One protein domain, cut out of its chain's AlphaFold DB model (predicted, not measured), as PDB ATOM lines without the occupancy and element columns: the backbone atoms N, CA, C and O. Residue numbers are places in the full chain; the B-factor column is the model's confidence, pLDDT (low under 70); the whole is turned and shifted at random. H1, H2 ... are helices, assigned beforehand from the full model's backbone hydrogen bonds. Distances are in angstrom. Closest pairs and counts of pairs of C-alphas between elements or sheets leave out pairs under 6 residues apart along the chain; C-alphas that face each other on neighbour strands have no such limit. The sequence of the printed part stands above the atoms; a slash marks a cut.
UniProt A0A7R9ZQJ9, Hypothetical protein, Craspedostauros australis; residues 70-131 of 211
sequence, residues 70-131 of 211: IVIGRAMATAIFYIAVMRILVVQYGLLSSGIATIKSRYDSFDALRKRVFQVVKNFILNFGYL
ATOM      1  N   ILE A  70     131.266 121.329 160.407       85.00
ATOM      2  CA  ILE A  70     131.900 122.628 160.140       85.00
ATOM      3  C   ILE A  70     133.094 122.454 159.195       85.00
ATOM      4  O   ILE A  70     133.253 123.235 158.252       85.00
ATOM      5  N   VAL A  71     133.917 121.423 159.408       85.12
ATOM      6  CA  VAL A  71     135.073 121.131 158.546       85.12
ATOM      7  C   VAL A  71     134.623 120.753 157.134       85.12
ATOM      8  O   VAL A  71     135.152 121.299 156.165       85.12
ATOM      9  N   ILE A  72     133.592 119.913 157.003       87.25
ATOM     10  CA  ILE A  72     132.994 119.555 155.705       87.25
ATOM     11  C   ILE A  72     132.409 120.789 155.024       87.25
ATOM     12  O   ILE A  72     132.632 120.988 153.834       87.25
ATOM     13  N   GLY A  73     131.709 121.652 155.766       90.81
ATOM     14  CA  GLY A  73     131.168 122.900 155.232       90.81
ATOM     15  C   GLY A  73     132.263 123.807 154.664       90.81
ATOM     16  O   GLY A  73     132.117 124.336 153.563       90.81
ATOM     17  N   ARG A  74     133.403 123.928 155.359       89.81
ATOM     18  CA  ARG A  74     134.572 124.681 154.871       89.81
ATOM     19  C   ARG A  74     135.222 124.020 153.656       89.81
ATOM     20  O   ARG A  74     135.556 124.712 152.695       89.81
ATOM     21  N   ALA A  75     135.368 122.698 153.663       90.19
ATOM     22  CA  ALA A  75     135.899 121.947 152.527       90.19
ATOM     23  C   ALA A  75     134.998 122.091 151.285       90.19
ATOM     24  O   ALA A  75     135.474 122.350 150.183       90.19
ATOM     25  N   MET A  76     133.680 122.021 151.466       93.19
ATOM     26  CA  MET A  76     132.712 122.186 150.385       93.19
ATOM     27  C   MET A  76     132.689 123.628 149.862       93.19
ATOM     28  O   MET A  76     132.696 123.842 148.651       93.19
ATOM     29  N   ALA A  77     132.728 124.625 150.751       94.81
ATOM     30  CA  ALA A  77     132.782 126.033 150.362       94.81
ATOM     31  C   ALA A  77     134.061 126.366 149.579       94.81
ATOM     32  O   ALA A  77     133.994 127.036 148.550       94.81
ATOM     33  N   THR A  78     135.218 125.865 150.025       96.00
ATOM     34  CA  THR A  78     136.496 126.052 149.315       96.00
ATOM     35  C   THR A  78     136.504 125.347 147.960       96.00
ATOM     36  O   THR A  78     136.983 125.931 146.991       96.00
ATOM     37  N   ALA A  79     135.901 124.161 147.848       93.88
ATOM     38  CA  ALA A  79     135.743 123.472 146.570       93.88
ATOM     39  C   ALA A  79     134.870 124.270 145.584       93.88
ATOM     40  O   ALA A  79     135.271 124.484 144.440       93.88
ATOM     41  N   ILE A  80     133.709 124.771 146.025       94.44
ATOM     42  CA  ILE A  80     132.827 125.599 145.185       94.44
ATOM     43  C   ILE A  80     133.533 126.897 144.780       94.44
ATOM     44  O   ILE A  80     133.483 127.285 143.612       94.44
ATOM     45  N   PHE A  81     134.223 127.544 145.721       94.56
ATOM     46  CA  PHE A  81     134.999 128.750 145.450       94.56
ATOM     47  C   PHE A  81     136.088 128.493 144.405       94.56
ATOM     48  O   PHE A  81     136.218 129.261 143.455       94.56
ATOM     49  N   TYR A  82     136.814 127.380 144.520       95.38
ATOM     50  CA  TYR A  82     137.844 127.005 143.556       95.38
ATOM     51  C   TYR A  82     137.259 126.768 142.160       95.38
ATOM     52  O   TYR A  82     137.789 127.282 141.179       95.38
ATOM     53  N   ILE A  83     136.123 126.070 142.060       92.56
ATOM     54  CA  ILE A  83     135.424 125.860 140.781       92.56
ATOM     55  C   ILE A  83     134.984 127.199 140.175       92.56
ATOM     56  O   ILE A  83     135.146 127.411 138.971       92.56
ATOM     57  N   ALA A  84     134.455 128.115 140.990       92.25
ATOM     58  CA  ALA A  84     134.024 129.434 140.536       92.25
ATOM     59  C   ALA A  84     135.203 130.271 140.017       92.25
ATOM     60  O   ALA A  84     135.135 130.792 138.902       92.25
ATOM     61  N   VAL A  85     136.301 130.340 140.778       90.44
ATOM     62  CA  VAL A  85     137.535 131.028 140.364       90.44
ATOM     63  C   VAL A  85     138.087 130.403 139.090       90.44
ATOM     64  O   VAL A  85     138.408 131.127 138.153       90.44
ATOM     65  N   MET A  86     138.127 129.074 139.001       89.56
ATOM     66  CA  MET A  86     138.643 128.399 137.817       89.56
ATOM     67  C   MET A  86     137.783 128.672 136.580       89.56
ATOM     68  O   MET A  86     138.319 128.860 135.491       89.56
ATOM     69  N   ARG A  87     136.458 128.786 136.730       88.69
ATOM     70  CA  ARG A  87     135.569 129.217 135.641       88.69
ATOM     71  C   ARG A  87     135.876 130.637 135.176       88.69
ATOM     72  O   ARG A  87     135.941 130.872 133.974       88.69
ATOM     73  N   ILE A  88     136.070 131.565 136.114       85.56
ATOM     74  CA  ILE A  88     136.420 132.957 135.801       85.56
ATOM     75  C   ILE A  88     137.774 133.004 135.094       85.56
ATOM     76  O   ILE A  88     137.893 133.675 134.074       85.56
ATOM     77  N   LEU A  89     138.757 132.241 135.578       84.88
ATOM     78  CA  LEU A  89     140.064 132.118 134.944       84.88
ATOM     79  C   LEU A  89     139.939 131.552 133.532       84.88
ATOM     80  O   LEU A  89     140.497 132.139 132.624       84.88
ATOM     81  N   VAL A  90     139.167 130.488 133.300       82.50
ATOM     82  CA  VAL A  90     138.969 129.936 131.947       82.50
ATOM     83  C   VAL A  90     138.308 130.950 131.011       82.50
ATOM     84  O   VAL A  90     138.717 131.060 129.860       82.50
ATOM     85  N   VAL A  91     137.322 131.717 131.483       79.56
ATOM     86  CA  VAL A  91     136.650 132.738 130.660       79.56
ATOM     87  C   VAL A  91     137.580 133.916 130.369       79.56
ATOM     88  O   VAL A  91     137.684 134.339 129.221       79.56
ATOM     89  N   GLN A  92     138.297 134.423 131.374       75.19
ATOM     90  CA  GLN A  92     139.252 135.518 131.194       75.19
ATOM     91  C   GLN A  92     140.450 135.092 130.349       75.19
ATOM     92  O   GLN A  92     140.858 135.839 129.471       75.19
ATOM     93  N   TYR A  93     140.972 133.885 130.555       75.88
ATOM     94  CA  TYR A  93     142.049 133.322 129.745       75.88
ATOM     95  C   TYR A  93     141.570 133.017 128.326       75.88
ATOM     96  O   TYR A  93     142.326 133.200 127.384       75.88
ATOM     97  N   GLY A  94     140.305 132.630 128.149       67.62
ATOM     98  CA  GLY A  94     139.666 132.509 126.841       67.62
ATOM     99  C   GLY A  94     139.561 133.853 126.123       67.62
ATOM    100  O   GLY A  94     139.900 133.931 124.951       67.62
ATOM    101  N   LEU A  95     139.178 134.924 126.821       64.50
ATOM    102  CA  LEU A  95     139.110 136.283 126.268       64.50
ATOM    103  C   LEU A  95     140.498 136.873 125.975       64.50
ATOM    104  O   LEU A  95     140.701 137.421 124.897       64.50
ATOM    105  N   LEU A  96     141.470 136.715 126.880       65.69
ATOM    106  CA  LEU A  96     142.864 137.136 126.680       65.69
ATOM    107  C   LEU A  96     143.537 136.334 125.566       65.69
ATOM    108  O   LEU A  96     144.187 136.907 124.697       65.69
ATOM    109  N   SER A  97     143.352 135.016 125.550       61.09
ATOM    110  CA  SER A  97     143.882 134.168 124.489       61.09
ATOM    111  C   SER A  97     143.155 134.392 123.169       61.09
ATOM    112  O   SER A  97     143.802 134.255 122.141       61.09
ATOM    113  N   SER A  98     141.864 134.743 123.162       56.97
ATOM    114  CA  SER A  98     141.150 135.161 121.948       56.97
ATOM    115  C   SER A  98     141.672 136.507 121.458       56.97
ATOM    116  O   SER A  98     141.892 136.642 120.265       56.97
ATOM    117  N   GLY A  99     141.941 137.456 122.360       58.19
ATOM    118  CA  GLY A  99     142.555 138.743 122.031       58.19
ATOM    119  C   GLY A  99     143.933 138.573 121.389       58.19
ATOM    120  O   GLY A  99     144.189 139.143 120.333       58.19
ATOM    121  N   ILE A 100     144.776 137.705 121.957       56.34
ATOM    122  CA  ILE A 100     146.107 137.372 121.420       56.34
ATOM    123  C   ILE A 100     146.007 136.512 120.139       56.34
ATOM    124  O   ILE A 100     146.833 136.646 119.239       56.34
ATOM    125  N   ALA A 101     144.987 135.654 120.010       47.75
ATOM    126  CA  ALA A 101     144.782 134.795 118.838       47.75
ATOM    127  C   ALA A 101     144.210 135.526 117.614       47.75
ATOM    128  O   ALA A 101     144.317 134.996 116.508       47.75
ATOM    129  N   THR A 102     143.675 136.741 117.770       50.38
ATOM    130  CA  THR A 102     143.248 137.590 116.641       50.38
ATOM    131  C   THR A 102     144.403 137.993 115.719       50.38
ATOM    132  O   THR A 102     144.154 138.453 114.612       50.38
ATOM    133  N   ILE A 103     145.665 137.811 116.137       55.25
ATOM    134  CA  ILE A 103     146.821 138.285 115.364       55.25
ATOM    135  C   ILE A 103     147.344 137.274 114.335       55.25
ATOM    136  O   ILE A 103     147.945 137.723 113.368       55.25
ATOM    137  N   LYS A 104     147.103 135.957 114.456       49.53
ATOM    138  CA  LYS A 104     147.287 134.952 113.373       49.53
ATOM    139  C   LYS A 104     147.232 133.524 113.949       49.53
ATOM    140  O   LYS A 104     147.971 133.200 114.873       49.53
ATOM    141  N   SER A 105     146.468 132.624 113.321       50.03
ATOM    142  CA  SER A 105     146.807 131.183 113.215       50.03
ATOM    143  C   SER A 105     146.530 130.192 114.381       50.03
ATOM    144  O   SER A 105     147.244 129.195 114.483       50.03
ATOM    145  N   ARG A 106     145.524 130.351 115.265       50.91
ATOM    146  CA  ARG A 106     145.330 129.389 116.397       50.91
ATOM    147  C   ARG A 106     143.934 128.804 116.644       50.91
ATOM    148  O   ARG A 106     143.628 128.407 117.770       50.91
ATOM    149  N   TYR A 107     143.112 128.650 115.613       55.25
ATOM    150  CA  TYR A 107     141.854 127.904 115.765       55.25
ATOM    151  C   TYR A 107     142.071 126.397 116.044       55.25
ATOM    152  O   TYR A 107     141.352 125.833 116.868       55.25
ATOM    153  N   ASP A 108     143.138 125.772 115.528       59.12
ATOM    154  CA  ASP A 108     143.395 124.332 115.745       59.12
ATOM    155  C   ASP A 108     143.785 123.961 117.183       59.12
ATOM    156  O   ASP A 108     143.411 122.909 117.712       59.12
ATOM    157  N   SER A 109     144.508 124.842 117.874       59.97
ATOM    158  CA  SER A 109     144.959 124.570 119.242       59.97
ATOM    159  C   SER A 109     143.819 124.547 120.267       59.97
ATOM    160  O   SER A 109     143.921 123.846 121.276       59.97
ATOM    161  N   PHE A 110     142.722 125.269 120.014       63.31
ATOM    162  CA  PHE A 110     141.574 125.297 120.922       63.31
ATOM    163  C   PHE A 110     140.731 124.028 120.836       63.31
ATOM    164  O   PHE A 110     140.341 123.490 121.875       63.31
ATOM    165  N   ASP A 111     140.507 123.502 119.634       70.31
ATOM    166  CA  ASP A 111     139.782 122.241 119.474       70.31
ATOM    167  C   ASP A 111     140.597 121.046 119.976       70.31
ATOM    168  O   ASP A 111     140.043 120.146 120.615       70.31
ATOM    169  N   ALA A 112     141.923 121.069 119.809       72.31
ATOM    170  CA  ALA A 112     142.809 120.077 120.414       72.31
ATOM    171  C   ALA A 112     142.761 120.118 121.954       72.31
ATOM    172  O   ALA A 112     142.687 119.072 122.610       72.31
ATOM    173  N   LEU A 113     142.745 121.317 122.548       71.94
ATOM    174  CA  LEU A 113     142.651 121.480 123.999       71.94
ATOM    175  C   LEU A 113     141.279 121.041 124.524       71.94
ATOM    176  O   LEU A 113     141.202 120.307 125.510       71.94
ATOM    177  N   ARG A 114     140.196 121.420 123.839       77.00
ATOM    178  CA  ARG A 114     138.829 121.011 124.183       77.00
ATOM    179  C   ARG A 114     138.687 119.494 124.141       77.00
ATOM    180  O   ARG A 114     138.175 118.920 125.101       77.00
ATOM    181  N   LYS A 115     139.187 118.838 123.089       84.25
ATOM    182  CA  LYS A 115     139.189 117.369 122.983       84.25
ATOM    183  C   LYS A 115     139.950 116.727 124.146       84.25
ATOM    184  O   LYS A 115     139.412 115.819 124.776       84.25
ATOM    185  N   ARG A 116     141.130 117.246 124.513       78.62
ATOM    186  CA  ARG A 116     141.908 116.743 125.664       78.62
ATOM    187  C   ARG A 116     141.182 116.930 126.997       78.62
ATOM    188  O   ARG A 116     141.139 115.999 127.795       78.62
ATOM    189  N   VAL A 117     140.561 118.085 127.232       78.88
ATOM    190  CA  VAL A 117     139.801 118.345 128.467       78.88
ATOM    191  C   VAL A 117     138.576 117.435 128.556       78.88
ATOM    192  O   VAL A 117     138.358 116.806 129.589       78.88
ATOM    193  N   PHE A 118     137.813 117.287 127.470       84.12
ATOM    194  CA  PHE A 118     136.679 116.361 127.439       84.12
ATOM    195  C   PHE A 118     137.111 114.905 127.633       84.12
ATOM    196  O   PHE A 118     136.417 114.158 128.318       84.12
ATOM    197  N   GLN A 119     138.261 114.503 127.094       82.69
ATOM    198  CA  GLN A 119     138.797 113.154 127.269       82.69
ATOM    199  C   GLN A 119     139.230 112.890 128.717       82.69
ATOM    200  O   GLN A 119     138.902 111.843 129.268       82.69
ATOM    201  N   VAL A 120     139.891 113.853 129.366       77.88
ATOM    202  CA  VAL A 120     140.268 113.750 130.785       77.88
ATOM    203  C   VAL A 120     139.028 113.707 131.677       77.88
ATOM    204  O   VAL A 120     138.951 112.863 132.565       77.88
ATOM    205  N   VAL A 121     138.022 114.545 131.411       76.06
ATOM    206  CA  VAL A 121     136.757 114.546 132.165       76.06
ATOM    207  C   VAL A 121     135.982 113.245 131.948       76.06
ATOM    208  O   VAL A 121     135.476 112.672 132.910       76.06
ATOM    209  N   LYS A 122     135.930 112.725 130.718       77.75
ATOM    210  CA  LYS A 122     135.297 111.437 130.407       77.75
ATOM    211  C   LYS A 122     136.013 110.282 131.112       77.75
ATOM    212  O   LYS A 122     135.344 109.452 131.719       77.75
ATOM    213  N   ASN A 123     137.346 110.258 131.098       76.06
ATOM    214  CA  ASN A 123     138.135 109.253 131.813       76.06
ATOM    215  C   ASN A 123     137.991 109.381 133.330       76.06
ATOM    216  O   ASN A 123     137.946 108.368 134.017       76.06
ATOM    217  N   PHE A 124     137.869 110.597 133.860       73.44
ATOM    218  CA  PHE A 124     137.596 110.820 135.276       73.44
ATOM    219  C   PHE A 124     136.199 110.319 135.658       73.44
ATOM    220  O   PHE A 124     136.071 109.588 136.629       73.44
ATOM    221  N   ILE A 125     135.163 110.630 134.872       72.31
ATOM    222  CA  ILE A 125     133.792 110.150 135.109       72.31
ATOM    223  C   ILE A 125     133.693 108.631 134.942       72.31
ATOM    224  O   ILE A 125     132.952 108.006 135.686       72.31
ATOM    225  N   LEU A 126     134.435 108.018 134.019       67.06
ATOM    226  CA  LEU A 126     134.481 106.558 133.874       67.06
ATOM    227  C   LEU A 126     135.258 105.892 135.018       67.06
ATOM    228  O   LEU A 126     134.778 104.910 135.573       67.06
ATOM    229  N   ASN A 127     136.399 106.452 135.438       64.69
ATOM    230  CA  ASN A 127     137.188 105.906 136.548       64.69
ATOM    231  C   ASN A 127     136.542 106.142 137.925       64.69
ATOM    232  O   ASN A 127     136.652 105.288 138.799       64.69
ATOM    233  N   PHE A 128     135.825 107.251 138.129       58.53
ATOM    234  CA  PHE A 128     135.008 107.488 139.331       58.53
ATOM    235  C   PHE A 128     133.578 106.933 139.206       58.53
ATOM    236  O   PHE A 128     132.856 106.818 140.196       58.53
ATOM    237  N   GLY A 129     133.174 106.522 138.003       47.16
ATOM    238  CA  GLY A 129     131.866 105.962 137.658       47.16
ATOM    239  C   GLY A 129     131.655 104.513 138.085       47.16
ATOM    240  O   GLY A 129     130.661 103.913 137.692       47.16
ATOM    241  N   TYR A 130     132.535 103.952 138.918       52.34
ATOM    242  CA  TYR A 130     132.300 102.677 139.606       52.34
ATOM    243  C   TYR A 130     131.498 102.824 140.913       52.34
ATOM    244  O   TYR A 130     131.177 101.822 141.554       52.34
ATOM    245  N   LEU A 131     131.054 104.039 141.269       52.91
ATOM    246  CA  LEU A 131     130.135 104.266 142.392       52.91
ATOM    247  C   LEU A 131     128.609 104.076 142.161       52.91
ATOM    248  O   LEU A 131     127.879 104.260 143.135       52.91
TER     249      LEU A 131
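What this domain is: This is residues 70 to 131 of the 211 residues of the protein "Hypothetical protein" of Craspedostauros australis (UniProt A0A7R9ZQJ9). What shape is this? Two helices, long H1 and shorter H2, make an open, flat V; after the turn at residues 102 to 106, H2 folds back. What is it made of? The printed part has 62 residues with two named helices, H1 then H2, and no named strand: all helix. It is only just extended, close to loose: radius of gyration of the C-alphas 16.2 A, spans 50 by 27 by 7 A.

Where its parts are: Where is H1? Residues 70 to 101, 44.9 A long, from C-alpha 70 at (131.900, 122.628, 160.140). Where is H2? Residues 107 to 128, 31.9 A long, to C-alpha 128 at (135.008, 107.488, 139.331).

How they stand to each other: How close are they? H1 and H2 are near each other; their closest C-alphas are 8.1 A apart. And the backbones? Every O i to N i+4 pair is within hydrogen-bond range in H1, 17 of 18 in H2.

The domain as a whole: How large? The C-alphas farthest apart, of Ile 70 and Lys 104, are 50.8 A apart. Any cut or long link? The printed part has no cut; the H1 to H2 link is tight. Where is confidence low? pLDDT is under 70 at residues 94 to 110 and 126 to 131.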